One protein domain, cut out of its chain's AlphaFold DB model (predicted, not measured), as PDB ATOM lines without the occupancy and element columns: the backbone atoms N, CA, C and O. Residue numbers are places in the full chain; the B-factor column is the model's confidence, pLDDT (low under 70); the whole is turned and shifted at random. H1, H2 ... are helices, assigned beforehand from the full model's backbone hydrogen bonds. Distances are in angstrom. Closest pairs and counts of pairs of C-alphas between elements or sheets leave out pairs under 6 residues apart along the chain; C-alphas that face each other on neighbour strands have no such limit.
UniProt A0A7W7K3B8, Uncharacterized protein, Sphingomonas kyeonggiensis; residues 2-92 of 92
ATOM      1  N   LYS A   2     -34.722 -30.210  12.532       79.56
ATOM      2  CA  LYS A   2     -34.574 -31.072  13.733       79.56
ATOM      3  C   LYS A   2     -33.411 -30.668  14.663       79.56
ATOM      4  O   LYS A   2     -33.603 -30.651  15.874       79.56
ATOM      5  N   ALA A   3     -32.254 -30.285  14.115       85.81
ATOM      6  CA  ALA A   3     -31.090 -29.850  14.896       85.81
ATOM      7  C   ALA A   3     -31.372 -28.603  15.757       85.81
ATOM      8  O   ALA A   3     -31.123 -28.598  16.961       85.81
ATOM      9  N   ALA A   4     -31.944 -27.553  15.152       88.19
ATOM     10  CA  ALA A   4     -32.274 -26.305  15.842       88.19
ATOM     11  C   ALA A   4     -33.304 -26.524  16.959       88.19
ATOM     12  O   ALA A   4     -33.140 -25.995  18.058       88.19
ATOM     13  N   PHE A   5     -34.308 -27.368  16.702       90.75
ATOM     14  CA  PHE A   5     -35.306 -27.759  17.693       90.75
ATOM     15  C   PHE A   5     -34.674 -28.419  18.927       90.75
ATOM     16  O   PHE A   5     -34.895 -27.964  20.047       90.75
ATOM     17  N   TRP A   6     -33.848 -29.454  18.742       92.50
ATOM     18  CA  TRP A   6     -33.226 -30.152  19.872       92.50
ATOM     19  C   TRP A   6     -32.159 -29.312  20.578       92.50
ATOM     20  O   TRP A   6     -31.987 -29.437  21.789       92.50
ATOM     21  N   ARG A   7     -31.491 -28.400  19.860       91.25
ATOM     22  CA  ARG A   7     -30.597 -27.403  20.464       91.25
ATOM     23  C   ARG A   7     -31.359 -26.459  21.396       91.25
ATOM     24  O   ARG A   7     -30.906 -26.237  22.516       91.25
ATOM     25  N   PHE A   8     -32.515 -25.953  20.964       89.75
ATOM     26  CA  PHE A   8     -33.398 -25.147  21.811       89.75
ATOM     27  C   PHE A   8     -33.917 -25.953  23.008       89.75
ATOM     28  O   PHE A   8     -33.802 -25.501  24.144       89.75
ATOM     29  N   ALA A   9     -34.419 -27.168  22.766       90.44
ATOM     30  CA  ALA A   9     -34.951 -28.041  23.808       90.44
ATOM     31  C   ALA A   9     -33.912 -28.331  24.905       90.44
ATOM     32  O   ALA A   9     -34.207 -28.171  26.084       90.44
ATOM     33  N   HIS A  10     -32.683 -28.687  24.522       90.62
ATOM     34  CA  HIS A  10     -31.592 -28.890  25.473       90.62
ATOM     35  C   HIS A  10     -31.259 -27.601  26.235       90.62
ATOM     36  O   HIS A  10     -31.272 -27.600  27.460       90.62
ATOM     37  N   SER A  11     -31.021 -26.488  25.531       88.69
ATOM     38  CA  SER A  11     -30.675 -25.203  26.161       88.69
ATOM     39  C   SER A  11     -31.710 -24.767  27.208       88.69
ATOM     40  O   SER A  11     -31.361 -24.333  28.302       88.69
ATOM     41  N   ARG A  12     -33.001 -24.938  26.902       87.19
ATOM     42  CA  ARG A  12     -34.094 -24.435  27.739       87.19
ATOM     43  C   ARG A  12     -34.521 -25.377  28.865       87.19
ATOM     44  O   ARG A  12     -35.068 -24.888  29.858       87.19
ATOM     45  N   TYR A  13     -34.331 -26.687  28.697       86.94
ATOM     46  CA  TYR A  13     -34.905 -27.709  29.578       86.94
ATOM     47  C   TYR A  13     -33.889 -28.689  30.182       86.94
ATOM     48  O   TYR A  13     -34.309 -29.560  30.934       86.94
ATOM     49  N   HIS A  14     -32.575 -28.561  29.936       83.00
ATOM     50  CA  HIS A  14     -31.598 -29.457  30.587       83.00
ATOM     51  C   HIS A  14     -31.579 -29.313  32.120       83.00
ATOM     52  O   HIS A  14     -31.281 -30.269  32.823       83.00
ATOM     53  N   SER A  15     -31.877 -28.118  32.634       80.12
ATOM     54  CA  SER A  15     -31.810 -27.774  34.061       80.12
ATOM     55  C   SER A  15     -33.174 -27.470  34.676       80.12
ATOM     56  O   SER A  15     -33.259 -27.176  35.865       80.12
ATOM     57  N   ARG A  16     -34.254 -27.502  33.883       82.19
ATOM     58  CA  ARG A  16     -35.586 -27.073  34.325       82.19
ATOM     59  C   ARG A  16     -36.578 -28.231  34.264       82.19
ATOM     60  O   ARG A  16     -36.681 -28.864  33.212       82.19
ATOM     61  N   PRO A  17     -37.353 -28.476  35.335       79.06
ATOM     62  CA  PRO A  17     -38.406 -29.478  35.301       79.06
ATOM     63  C   PRO A  17     -39.464 -29.088  34.266       79.06
ATOM     64  O   PRO A  17     -39.912 -27.942  34.192       79.06
ATOM     65  N   ILE A  18     -39.853 -30.058  33.441       85.94
ATOM     66  CA  ILE A  18     -40.810 -29.851  32.355       85.94
ATOM     67  C   ILE A  18     -42.221 -30.122  32.888       85.94
ATOM     68  O   ILE A  18     -42.567 -31.263  33.208       85.94
ATOM     69  N   SER A  19     -43.032 -29.069  32.998       87.88
ATOM     70  CA  SER A  19     -44.325 -29.113  33.689       87.88
ATOM     71  C   SER A  19     -45.410 -29.843  32.897       87.88
ATOM     72  O   SER A  19     -45.687 -29.522  31.746       87.88
ATOM     73  N   ARG A  20     -46.120 -30.780  33.537       87.31
ATOM     74  CA  ARG A  20     -47.320 -31.396  32.940       87.31
ATOM     75  C   ARG A  20     -48.476 -30.400  32.808       87.31
ATOM     76  O   ARG A  20     -49.302 -30.568  31.919       87.31
ATOM     77  N   LEU A  21     -48.514 -29.355  33.642       88.94
ATOM     78  CA  LEU A  21     -49.564 -28.331  33.599       88.94
ATOM     79  C   LEU A  21     -49.565 -27.575  32.271       88.94
ATOM     80  O   LEU A  21     -50.624 -27.208  31.785       88.94
ATOM     81  N   THR A  22     -48.398 -27.394  31.654       87.75
ATOM     82  CA  THR A  22     -48.286 -26.749  30.342       87.75
ATOM     83  C   THR A  22     -48.962 -27.574  29.244       87.75
ATOM     84  O   THR A  22     -49.653 -27.006  28.401       87.75
ATOM     85  N   ASP A  23     -48.830 -28.906  29.287       87.75
ATOM     86  CA  ASP A  23     -49.522 -29.808  28.354       87.75
ATOM     87  C   ASP A  23     -51.049 -29.709  28.546       87.75
ATOM     88  O   ASP A  23     -51.796 -29.577  27.577       87.75
ATOM     89  N   PHE A  24     -51.509 -29.732  29.804       89.62
ATOM     90  CA  PHE A  24     -52.933 -29.623  30.146       89.62
ATOM     91  C   PHE A  24     -53.530 -28.263  29.782       89.62
ATOM     92  O   PHE A  24     -54.637 -28.213  29.250       89.62
ATOM     93  N   ALA A  25     -52.807 -27.171  30.027       92.25
ATOM     94  CA  ALA A  25     -53.248 -25.824  29.683       92.25
ATOM     95  C   ALA A  25     -53.417 -25.669  28.166       92.25
ATOM     96  O   ALA A  25     -54.449 -25.183  27.715       92.25
ATOM     97  N   ALA A  26     -52.450 -26.155  27.377       91.81
ATOM     98  CA  ALA A  26     -52.531 -26.137  25.919       91.81
ATOM     99  C   ALA A  26     -53.725 -26.949  25.387       91.81
ATOM    100  O   ALA A  26     -54.433 -26.494  24.489       91.81
ATOM    101  N   LEU A  27     -53.979 -28.130  25.965       91.06
ATOM    102  CA  LEU A  27     -55.120 -28.968  25.591       91.06
ATOM    103  C   LEU A  27     -56.458 -28.314  25.963       91.06
ATOM    104  O   LEU A  27     -57.372 -28.280  25.145       91.06
ATOM    105  N   THR A  28     -56.557 -27.774  27.179       94.12
ATOM    106  CA  THR A  28     -57.768 -27.108  27.682       94.12
ATOM    107  C   THR A  28     -58.098 -25.880  26.842       94.12
ATOM    108  O   THR A  28     -59.246 -25.694  26.450       94.12
ATOM    109  N   TRP A  29     -57.085 -25.079  26.502       95.12
ATOM    110  CA  TRP A  29     -57.227 -23.925  25.619       95.12
ATOM    111  C   TRP A  29     -57.786 -24.327  24.252       95.12
ATOM    112  O   TRP A  29     -58.775 -23.764  23.789       95.12
ATOM    113  N   ALA A  30     -57.185 -25.334  23.620       92.38
ATOM    114  CA  ALA A  30     -57.636 -25.811  22.321       92.38
ATOM    115  C   ALA A  30     -59.078 -26.326  22.369       92.38
ATOM    116  O   ALA A  30     -59.882 -25.980  21.508       92.38
ATOM    117  N   PHE A  31     -59.414 -27.109  23.397       93.44
ATOM    118  CA  PHE A  31     -60.762 -27.634  23.582       93.44
ATOM    119  C   PHE A  31     -61.792 -26.518  23.775       93.44
ATOM    120  O   PHE A  31     -62.837 -26.540  23.130       93.44
ATOM    121  N   PHE A  32     -61.475 -25.517  24.600       95.00
ATOM    122  CA  PHE A  32     -62.332 -24.354  24.814       95.00
ATOM    123  C   PHE A  32     -62.661 -23.647  23.494       95.00
ATOM    124  O   PHE A  32     -63.831 -23.441  23.181       95.00
ATOM    125  N   PHE A  33     -61.651 -23.336  22.679       93.69
ATOM    126  CA  PHE A  33     -61.883 -22.656  21.407       93.69
ATOM    127  C   PHE A  33     -62.606 -23.536  20.388       93.69
ATOM    128  O   PHE A  33     -63.517 -23.048  19.729       93.69
ATOM    129  N   ILE A  34     -62.280 -24.828  20.294       94.69
ATOM    130  CA  ILE A  34     -63.035 -25.761  19.445       94.69
ATOM    131  C   ILE A  34     -64.513 -25.743  19.836       94.69
ATOM    132  O   ILE A  34     -65.369 -25.626  18.962       94.69
ATOM    133  N   PHE A  35     -64.812 -25.815  21.133       96.50
ATOM    134  CA  PHE A  35     -66.178 -25.816  21.638       96.50
ATOM    135  C   PHE A  35     -66.916 -24.513  21.304       96.50
ATOM    136  O   PHE A  35     -67.995 -24.556  20.718       96.50
ATOM    137  N   VAL A  36     -66.313 -23.359  21.603       95.25
ATOM    138  CA  VAL A  36     -66.909 -22.035  21.352       95.25
ATOM    139  C   VAL A  36     -67.142 -21.789  19.861       95.25
ATOM    140  O   VAL A  36     -68.243 -21.409  19.470       95.25
ATOM    141  N   TYR A  37     -66.137 -22.039  19.016       93.81
ATOM    142  CA  TYR A  37     -66.267 -21.849  17.569       93.81
ATOM    143  C   TYR A  37     -67.305 -22.805  16.972       93.81
ATOM    144  O   TYR A  37     -68.115 -22.390  16.148       93.81
ATOM    145  N   SER A  38     -67.333 -24.064  17.421       94.25
ATOM    146  CA  SER A  38     -68.335 -25.034  16.964       94.25
ATOM    147  C   SER A  38     -69.749 -24.614  17.367       94.25
ATOM    148  O   SER A  38     -70.653 -24.653  16.538       94.25
ATOM    149  N   ALA A  39     -69.947 -24.152  18.605       97.00
ATOM    150  CA  ALA A  39     -71.241 -23.653  19.065       97.00
ATOM    151  C   ALA A  39     -71.704 -22.428  18.258       97.00
ATOM    152  O   ALA A  39     -72.863 -22.363  17.856       97.00
ATOM    153  N   ALA A  40     -70.799 -21.491  17.960       95.19
ATOM    154  CA  ALA A  40     -71.112 -20.321  17.142       95.19
ATOM    155  C   ALA A  40     -71.522 -20.708  15.709       95.19
ATOM    156  O   ALA A  40     -72.512 -20.190  15.192       95.19
ATOM    157  N   LEU A  41     -70.811 -21.657  15.088       95.62
ATOM    158  CA  LEU A  41     -71.169 -22.189  13.769       95.62
ATOM    159  C   LEU A  41     -72.559 -22.843  13.778       95.62
ATOM    160  O   LEU A  41     -73.363 -22.591  12.883       95.62
ATOM    161  N   LEU A  42     -72.869 -23.634  14.811       97.06
ATOM    162  CA  LEU A  42     -74.191 -24.250  14.984       97.06
ATOM    163  C   LEU A  42     -75.300 -23.215  15.232       97.06
ATOM    164  O   LEU A  42     -76.438 -23.436  14.829       97.06
ATOM    165  N   ALA A  43     -74.968 -22.071  15.832       97.38
ATOM    166  CA  ALA A  43     -75.875 -20.937  16.007       97.38
ATOM    167  C   ALA A  43     -76.056 -20.084  14.731       97.38
ATOM    168  O   ALA A  43     -76.737 -19.061  14.768       97.38
ATOM    169  N   GLY A  44     -75.464 -20.487  13.601       95.94
ATOM    170  CA  GLY A  44     -75.621 -19.813  12.310       95.94
ATOM    171  C   GLY A  44     -74.597 -18.713  12.031       95.94
ATOM    172  O   GLY A  44     -74.746 -17.992  11.040       95.94
ATOM    173  N   TRP A  45     -73.548 -18.580  12.851       96.00
ATOM    174  CA  TRP A  45     -72.437 -17.684  12.534       96.00
ATOM    175  C   TRP A  45     -71.715 -18.155  11.266       96.00
ATOM    176  O   TRP A  45     -71.389 -19.332  11.115       96.00
ATOM    177  N   ARG A  46     -71.459 -17.223  10.344       95.19
ATOM    178  CA  ARG A  46     -70.761 -17.473   9.077       95.19
ATOM    179  C   ARG A  46     -69.449 -16.693   9.071       95.19
ATOM    180  O   ARG A  46     -69.459 -15.537   8.646       95.19
ATOM    181  N   PRO A  47     -68.345 -17.278   9.568       93.00
ATOM    182  CA  PRO A  47     -67.076 -16.579   9.616       93.00
ATOM    183  C   PRO A  47     -66.574 -16.280   8.206       93.00
ATOM    184  O   PRO A  47     -66.638 -17.106   7.293       93.00
ATOM    185  N   SER A  48     -66.018 -15.090   8.049       96.31
ATOM    186  CA  SER A  48     -65.201 -14.723   6.905       96.31
ATOM    187  C   SER A  48     -63.901 -15.545   6.867       96.31
ATOM    188  O   SER A  48     -63.503 -16.207   7.835       96.31
ATOM    189  N   VAL A  49     -63.198 -15.495   5.731       95.50
ATOM    190  CA  VAL A  49     -61.903 -16.179   5.572       95.50
ATOM    191  C   VAL A  49     -60.883 -15.737   6.640       95.50
ATOM    192  O   VAL A  49     -60.284 -16.620   7.258       95.50
ATOM    193  N   PRO A  50     -60.702 -14.432   6.940       96.44
ATOM    194  CA  PRO A  50     -59.789 -14.002   8.002       96.44
ATOM    195  C   PRO A  50     -60.165 -14.541   9.387       96.44
ATOM    196  O   PRO A  50     -59.295 -15.023  10.108       96.44
ATOM    197  N   GLU A  51     -61.450 -14.523   9.753       93.06
ATOM    198  CA  GLU A  51     -61.924 -15.038  11.049       93.06
ATOM    199  C   GLU A  51     -61.683 -16.543  11.184       93.06
ATOM    200  O   GLU A  51     -61.271 -17.020  12.244       93.06
ATOM    201  N   THR A  52     -61.865 -17.282  10.088       94.06
ATOM    202  CA  THR A  52     -61.553 -18.712  10.025       94.06
ATOM    203  C   THR A  52     -60.059 -18.955  10.238       94.06
ATOM    204  O   THR A  52     -59.683 -19.813  11.036       94.06
ATOM    205  N   MET A  53     -59.188 -18.180   9.581       96.12
ATOM    206  CA  MET A  53     -57.736 -18.297   9.765       96.12
ATOM    207  C   MET A  53     -57.314 -17.979  11.202       96.12
ATOM    208  O   MET A  53     -56.507 -18.710  11.777       96.12
ATOM    209  N   ILE A  54     -57.889 -16.939  11.811       93.88
ATOM    210  CA  ILE A  54     -57.632 -16.588  13.212       93.88
ATOM    211  C   ILE A  54     -58.059 -17.734  14.136       93.88
ATOM    212  O   ILE A  54     -57.275 -18.140  14.991       93.88
ATOM    213  N   GLY A  55     -59.250 -18.305  13.930       93.00
ATOM    214  CA  GLY A  55     -59.725 -19.457  14.701       93.00
ATOM    215  C   GLY A  55     -58.790 -20.665  14.586       93.00
ATOM    216  O   GLY A  55     -58.407 -21.258  15.596       93.00
ATOM    217  N   LEU A  56     -58.338 -20.985  13.370       94.44
ATOM    218  CA  LEU A  56     -57.373 -22.065  13.142       94.44
ATOM    219  C   LEU A  56     -56.039 -21.815  13.848       94.44
ATOM    220  O   LEU A  56     -55.466 -22.751  14.401       94.44
ATOM    221  N   VAL A  57     -55.543 -20.576  13.874       95.06
ATOM    222  CA  VAL A  57     -54.310 -20.230  14.597       95.06
ATOM    223  C   VAL A  57     -54.516 -20.315  16.111       95.06
ATOM    224  O   VAL A  57     -53.672 -20.888  16.803       95.06
ATOM    225  N   LEU A  58     -55.644 -19.815  16.628       92.75
ATOM    226  CA  LEU A  58     -55.989 -19.843  18.054       92.75
ATOM    227  C   LEU A  58     -56.115 -21.261  18.615       92.75
ATOM    228  O   LEU A  58     -55.809 -21.481  19.787       92.75
ATOM    229  N   ILE A  59     -56.533 -22.217  17.789       93.06
ATOM    230  CA  ILE A  59     -56.617 -23.635  18.157       93.06
ATOM    231  C   ILE A  59     -55.283 -24.338  17.874       93.06
ATOM    232  O   ILE A  59     -54.726 -25.032  18.728       93.06
ATOM    233  N   GLY A  60     -54.751 -24.156  16.667       92.38
ATOM    234  CA  GLY A  60     -53.609 -24.899  16.152       92.38
ATOM    235  C   GLY A  60     -52.291 -24.548  16.831       92.38
ATOM    236  O   GLY A  60     -51.519 -25.451  17.155       92.38
ATOM    237  N   ALA A  61     -52.017 -23.266  17.090       92.06
ATOM    238  CA  ALA A  61     -50.743 -22.862  17.683       92.06
ATOM    239  C   ALA A  61     -50.562 -23.407  19.117       92.06
ATOM    240  O   ALA A  61     -49.517 -24.013  19.381       92.06
ATOM    241  N   PRO A  62     -51.555 -23.311  20.026       90.25
ATOM    242  CA  PRO A  62     -51.470 -23.928  21.350       90.25
ATOM    243  C   PRO A  62     -51.355 -25.453  21.299       90.25
ATOM    244  O   PRO A  62     -50.537 -26.018  22.023       90.25
ATOM    245  N   LEU A  63     -52.093 -26.129  20.408       91.38
ATOM    246  CA  LEU A  63     -51.968 -27.582  20.230       91.38
ATOM    247  C   LEU A  63     -50.561 -27.981  19.797       91.38
ATOM    248  O   LEU A  63     -49.951 -28.865  20.402       91.38
ATOM    249  N   MET A  64     -50.021 -27.311  18.781       92.94
ATOM    250  CA  MET A  64     -48.667 -27.567  18.299       92.94
ATOM    251  C   MET A  64     -47.633 -27.306  19.391       92.94
ATOM    252  O   MET A  64     -46.723 -28.116  19.577       92.94
ATOM    253  N   PHE A  65     -47.799 -26.230  20.161       91.12
ATOM    254  CA  PHE A  65     -46.960 -25.950  21.319       91.12
ATOM    255  C   PHE A  65     -47.030 -27.076  22.360       91.12
ATOM    256  O   PHE A  65     -45.986 -27.586  22.768       91.12
ATOM    257  N   GLY A  66     -48.230 -27.530  22.734       91.62
ATOM    258  CA  GLY A  66     -48.430 -28.632  23.680       91.62
ATOM    259  C   GLY A  66     -47.837 -29.960  23.197       91.62
ATOM    260  O   GLY A  66     -47.168 -30.656  23.959       91.62
ATOM    261  N   ILE A  67     -47.995 -30.299  21.914       91.56
ATOM    262  CA  ILE A  67     -47.403 -31.503  21.302       91.56
ATOM    263  C   ILE A  67     -45.876 -31.443  21.366       91.56
ATOM    264  O   ILE A  67     -45.216 -32.414  21.753       91.56
ATOM    265  N   VAL A  68     -45.302 -30.298  20.996       92.31
ATOM    266  CA  VAL A  68     -43.858 -30.075  21.037       92.31
ATOM    267  C   VAL A  68     -43.340 -30.157  22.472       92.31
ATOM    268  O   VAL A  68     -42.354 -30.852  22.728       92.31
ATOM    269  N   HIS A  69     -44.021 -29.509  23.412       92.44
ATOM    270  CA  HIS A  69     -43.671 -29.520  24.825       92.44
ATOM    271  C   HIS A  69     -43.707 -30.945  25.404       92.44
ATOM    272  O   HIS A  69     -42.718 -31.415  25.979       92.44
ATOM    273  N   ARG A  70     -44.776 -31.699  25.125       91.25
ATOM    274  CA  ARG A  70     -44.906 -33.117  25.483       91.25
ATOM    275  C   ARG A  70     -43.771 -33.960  24.908       91.25
ATOM    276  O   ARG A  70     -43.240 -34.822  25.606       91.25
ATOM    277  N   ARG A  71     -43.369 -33.722  23.656       92.38
ATOM    278  CA  ARG A  71     -42.253 -34.441  23.024       92.38
ATOM    279  C   ARG A  71     -40.935 -34.213  23.764       92.38
ATOM    280  O   ARG A  71     -40.202 -35.175  23.983       92.38
ATOM    281  N   ILE A  72     -40.642 -32.974  24.162       92.50
ATOM    282  CA  ILE A  72     -39.440 -32.655  24.952       92.50
ATOM    283  C   ILE A  72     -39.513 -33.359  26.310       92.50
ATOM    284  O   ILE A  72     -38.545 -33.998  26.714       92.50
ATOM    285  N   ARG A  73     -40.674 -33.315  26.978       93.00
ATOM    286  CA  ARG A  73     -40.889 -33.964  28.278       93.00
ATOM    287  C   ARG A  73     -40.651 -35.469  28.237       93.00
ATOM    288  O   ARG A  73     -39.944 -36.001  29.087       93.00
ATOM    289  N   LEU A  74     -41.252 -36.153  27.263       92.19
ATOM    290  CA  LEU A  74     -41.108 -37.600  27.099       92.19
ATOM    291  C   LEU A  74     -39.665 -37.996  26.792       92.19
ATOM    292  O   LEU A  74     -39.219 -39.056  27.217       92.19
ATOM    293  N   GLU A  75     -38.928 -37.158  26.066       93.25
ATOM    294  CA  GLU A  75     -37.516 -37.410  25.808       93.25
ATOM    295  C   GLU A  75     -36.658 -37.184  27.056       93.25
ATOM    296  O   GLU A  75     -35.843 -38.038  27.385       93.25
ATOM    297  N   ALA A  76     -36.869 -36.084  27.782       90.44
ATOM    298  CA  ALA A  76     -36.147 -35.787  29.020       90.44
ATOM    299  C   ALA A  76     -36.370 -36.854  30.106       90.44
ATOM    300  O   ALA A  76     -35.466 -37.155  30.879       90.44
ATOM    301  N   ALA A  77     -37.546 -37.487  30.128       89.94
ATOM    302  CA  ALA A  77     -37.860 -38.575  31.051       89.94
ATOM    303  C   ALA A  77     -37.006 -39.844  30.842       89.94
ATOM    304  O   ALA A  77     -37.002 -40.717  31.703       89.94
ATOM    305  N   LYS A  78     -36.269 -39.964  29.727       91.88
ATOM    306  CA  LYS A  78     -35.399 -41.120  29.436       91.88
ATOM    307  C   LYS A  78     -34.051 -41.083  30.167       91.88
ATOM    308  O   LYS A  78     -33.245 -41.992  29.982       91.88
ATOM    309  N   GLY A  79     -33.768 -40.030  30.932       88.94
ATOM    310  CA  GLY A  79     -32.557 -39.900  31.741       88.94
ATOM    311  C   GLY A  79     -31.868 -38.537  31.600       88.94
ATOM    312  O   GLY A  79     -32.210 -37.769  30.697       88.94
ATOM    313  N   PRO A  80     -30.875 -38.250  32.462       84.31
ATOM    314  CA  PRO A  80     -30.265 -36.923  32.599       84.31
ATOM    315  C   PRO A  80     -29.663 -36.389  31.289       84.31
ATOM    316  O   PRO A  80     -29.877 -35.233  30.936       84.31
ATOM    317  N   ASP A  81     -29.027 -37.254  30.495       89.69
ATOM    318  CA  ASP A  81     -28.381 -36.855  29.236       89.69
ATOM    319  C   ASP A  81     -29.256 -37.067  27.992       89.69
ATOM    320  O   ASP A  81     -28.786 -36.924  26.860       89.69
ATOM    321  N   ALA A  82     -30.530 -37.439  28.144       91.94
ATOM    322  CA  ALA A  82     -31.368 -37.817  27.005       91.94
ATOM    323  C   ALA A  82     -31.535 -36.675  25.985       91.94
ATOM    324  O   ALA A  82     -31.387 -36.889  24.776       91.94
ATOM    325  N   LEU A  83     -31.755 -35.446  26.465       90.75
ATOM    326  CA  LEU A  83     -31.840 -34.262  25.606       90.75
ATOM    327  C   LEU A  83     -30.497 -33.937  24.935       90.75
ATOM    328  O   LEU A  83     -30.482 -33.540  23.768       90.75
ATOM    329  N   TYR A  84     -29.377 -34.137  25.637       90.19
ATOM    330  CA  TYR A  84     -28.038 -33.923  25.086       90.19
ATOM    331  C   TYR A  84     -27.748 -34.920  23.960       90.19
ATOM    332  O   TYR A  84     -27.397 -34.518  22.849       90.19
ATOM    333  N   ARG A  85     -28.011 -36.212  24.193       92.31
ATOM    334  CA  ARG A  85     -27.875 -37.262  23.173       92.31
ATOM    335  C   ARG A  85     -28.729 -36.967  21.941       92.31
ATOM    336  O   ARG A  85     -28.241 -37.115  20.823       92.31
ATOM    337  N   LYS A  86     -29.971 -36.493  22.112       91.38
ATOM    338  CA  LYS A  86     -30.820 -36.086  20.978       91.38
ATOM    339  C   LYS A  86     -30.285 -34.884  20.222       91.38
ATOM    340  O   LYS A  86     -30.362 -34.882  18.997       91.38
ATOM    341  N   ARG A  87     -29.741 -33.887  20.923       91.44
ATOM    342  CA  ARG A  87     -29.080 -32.745  20.286       91.44
ATOM    343  C   ARG A  87     -27.906 -33.215  19.424       91.44
ATOM    344  O   ARG A  87     -27.871 -32.859  18.254       91.44
ATOM    345  N   VAL A  88     -26.993 -34.021  19.973       91.69
ATOM    346  CA  VAL A  88     -25.811 -34.517  19.242       91.69
ATOM    347  C   VAL A  88     -26.224 -35.374  18.045       91.69
ATOM    348  O   VAL A  88     -25.746 -35.144  16.938       91.69
ATOM    349  N   ALA A  89     -27.163 -36.305  18.234       91.19
ATOM    350  CA  ALA A  89     -27.651 -37.172  17.163       91.19
ATOM    351  C   ALA A  89     -28.387 -36.414  16.045       91.19
ATOM    352  O   ALA A  89     -28.410 -36.881  14.918       91.19
ATOM    353  N   ALA A  90     -29.009 -35.269  16.345       89.62
ATOM    354  CA  ALA A  90     -29.684 -34.442  15.344       89.62
ATOM    355  C   ALA A  90     -28.749 -33.455  14.622       89.62
ATOM    356  O   ALA A  90     -29.206 -32.783  13.698       89.62
ATOM    357  N   SER A  91     -27.505 -33.315  15.089       82.69
ATOM    358  CA  SER A  91     -26.467 -32.446  14.520       82.69
ATOM    359  C   SER A  91     -25.398 -33.205  13.728       82.69
ATOM    360  O   SER A  91     -24.558 -32.551  13.117       82.69
ATOM    361  N   ARG A  92     -25.421 -34.542  13.760       73.12
ATOM    362  CA  ARG A  92     -24.735 -35.407  12.793       73.12
ATOM    363  C   ARG A  92     -25.624 -35.593  11.572       73.12
ATOM    364  O   ARG A  92     -25.050 -35.700  10.475       73.12
TER     365      ARG A  92
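This is residues 2 to 92 of the 92 residues of an uncharacterized protein of Sphingomonas kyeonggiensis (UniProt A0A7W7K3B8). A long helical hairpin, H2 and H3, makes the long axis, and two shorter helices, H1 and H4, stand side by side as a small head at one end, steeply turned from H3. At the hairpin's other end the tip, residues 38 to 44, stands free. The printed part has 91 residues with four named helices, H1, H2, H3 and H4 along the chain, and no named strand: all helix. It is loose, with a radius of gyration of the C-alphas of 17.4 A, and spans 53 by 26 by 15 A.

Find C-alpha 49 at (-61.903, -16.179, 5.572); from there H3, residues 49 to 76, runs 40.0 A to C-alpha 76 at (-36.147, -35.787, 29.020). Before it look for H2, residues 20 to 42, 33.1 A long. H1 is residues 2 to 13, 16.2 A, and H4 is residues 82 to 91, 14.4 A, ending at C-alpha 91 at (-26.467, -32.446, 14.520).

Begin at H3, which touches H2 in a hairpin, at a shallow tilt of 22 degrees, opposite ways; their closest C-alphas, of Ala 30 and Ile 59, are 4.8 A apart. With residues 72 to 76 alone H3 touches H4, at a steep tilt of 66 degrees; the closest C-alphas, of Ala 76 and Ala 82, are 5.6 A apart. H4 touches H1 at a shallow tilt of 28 degrees, opposite ways, with the C-alphas of Ala 3 and Ala 90 closest at 4.8 A. H1 and H3 are close but not clearly touching, the C-alphas of Ala 9 and Ile 72 closest at 6.5 A. H2 is apart from H1 and from H4. In H1, H2 and H4 every O i to N i+4 pair is within hydrogen-bond range; in H3, 23 of 24 are.

Look for the two C-alphas farthest apart at Ala 43 and Arg 92, 53.2 A. The printed part has no cut, and no link is long. Mean pLDDT of the printed part is 91.2, and no printed residue is under 70.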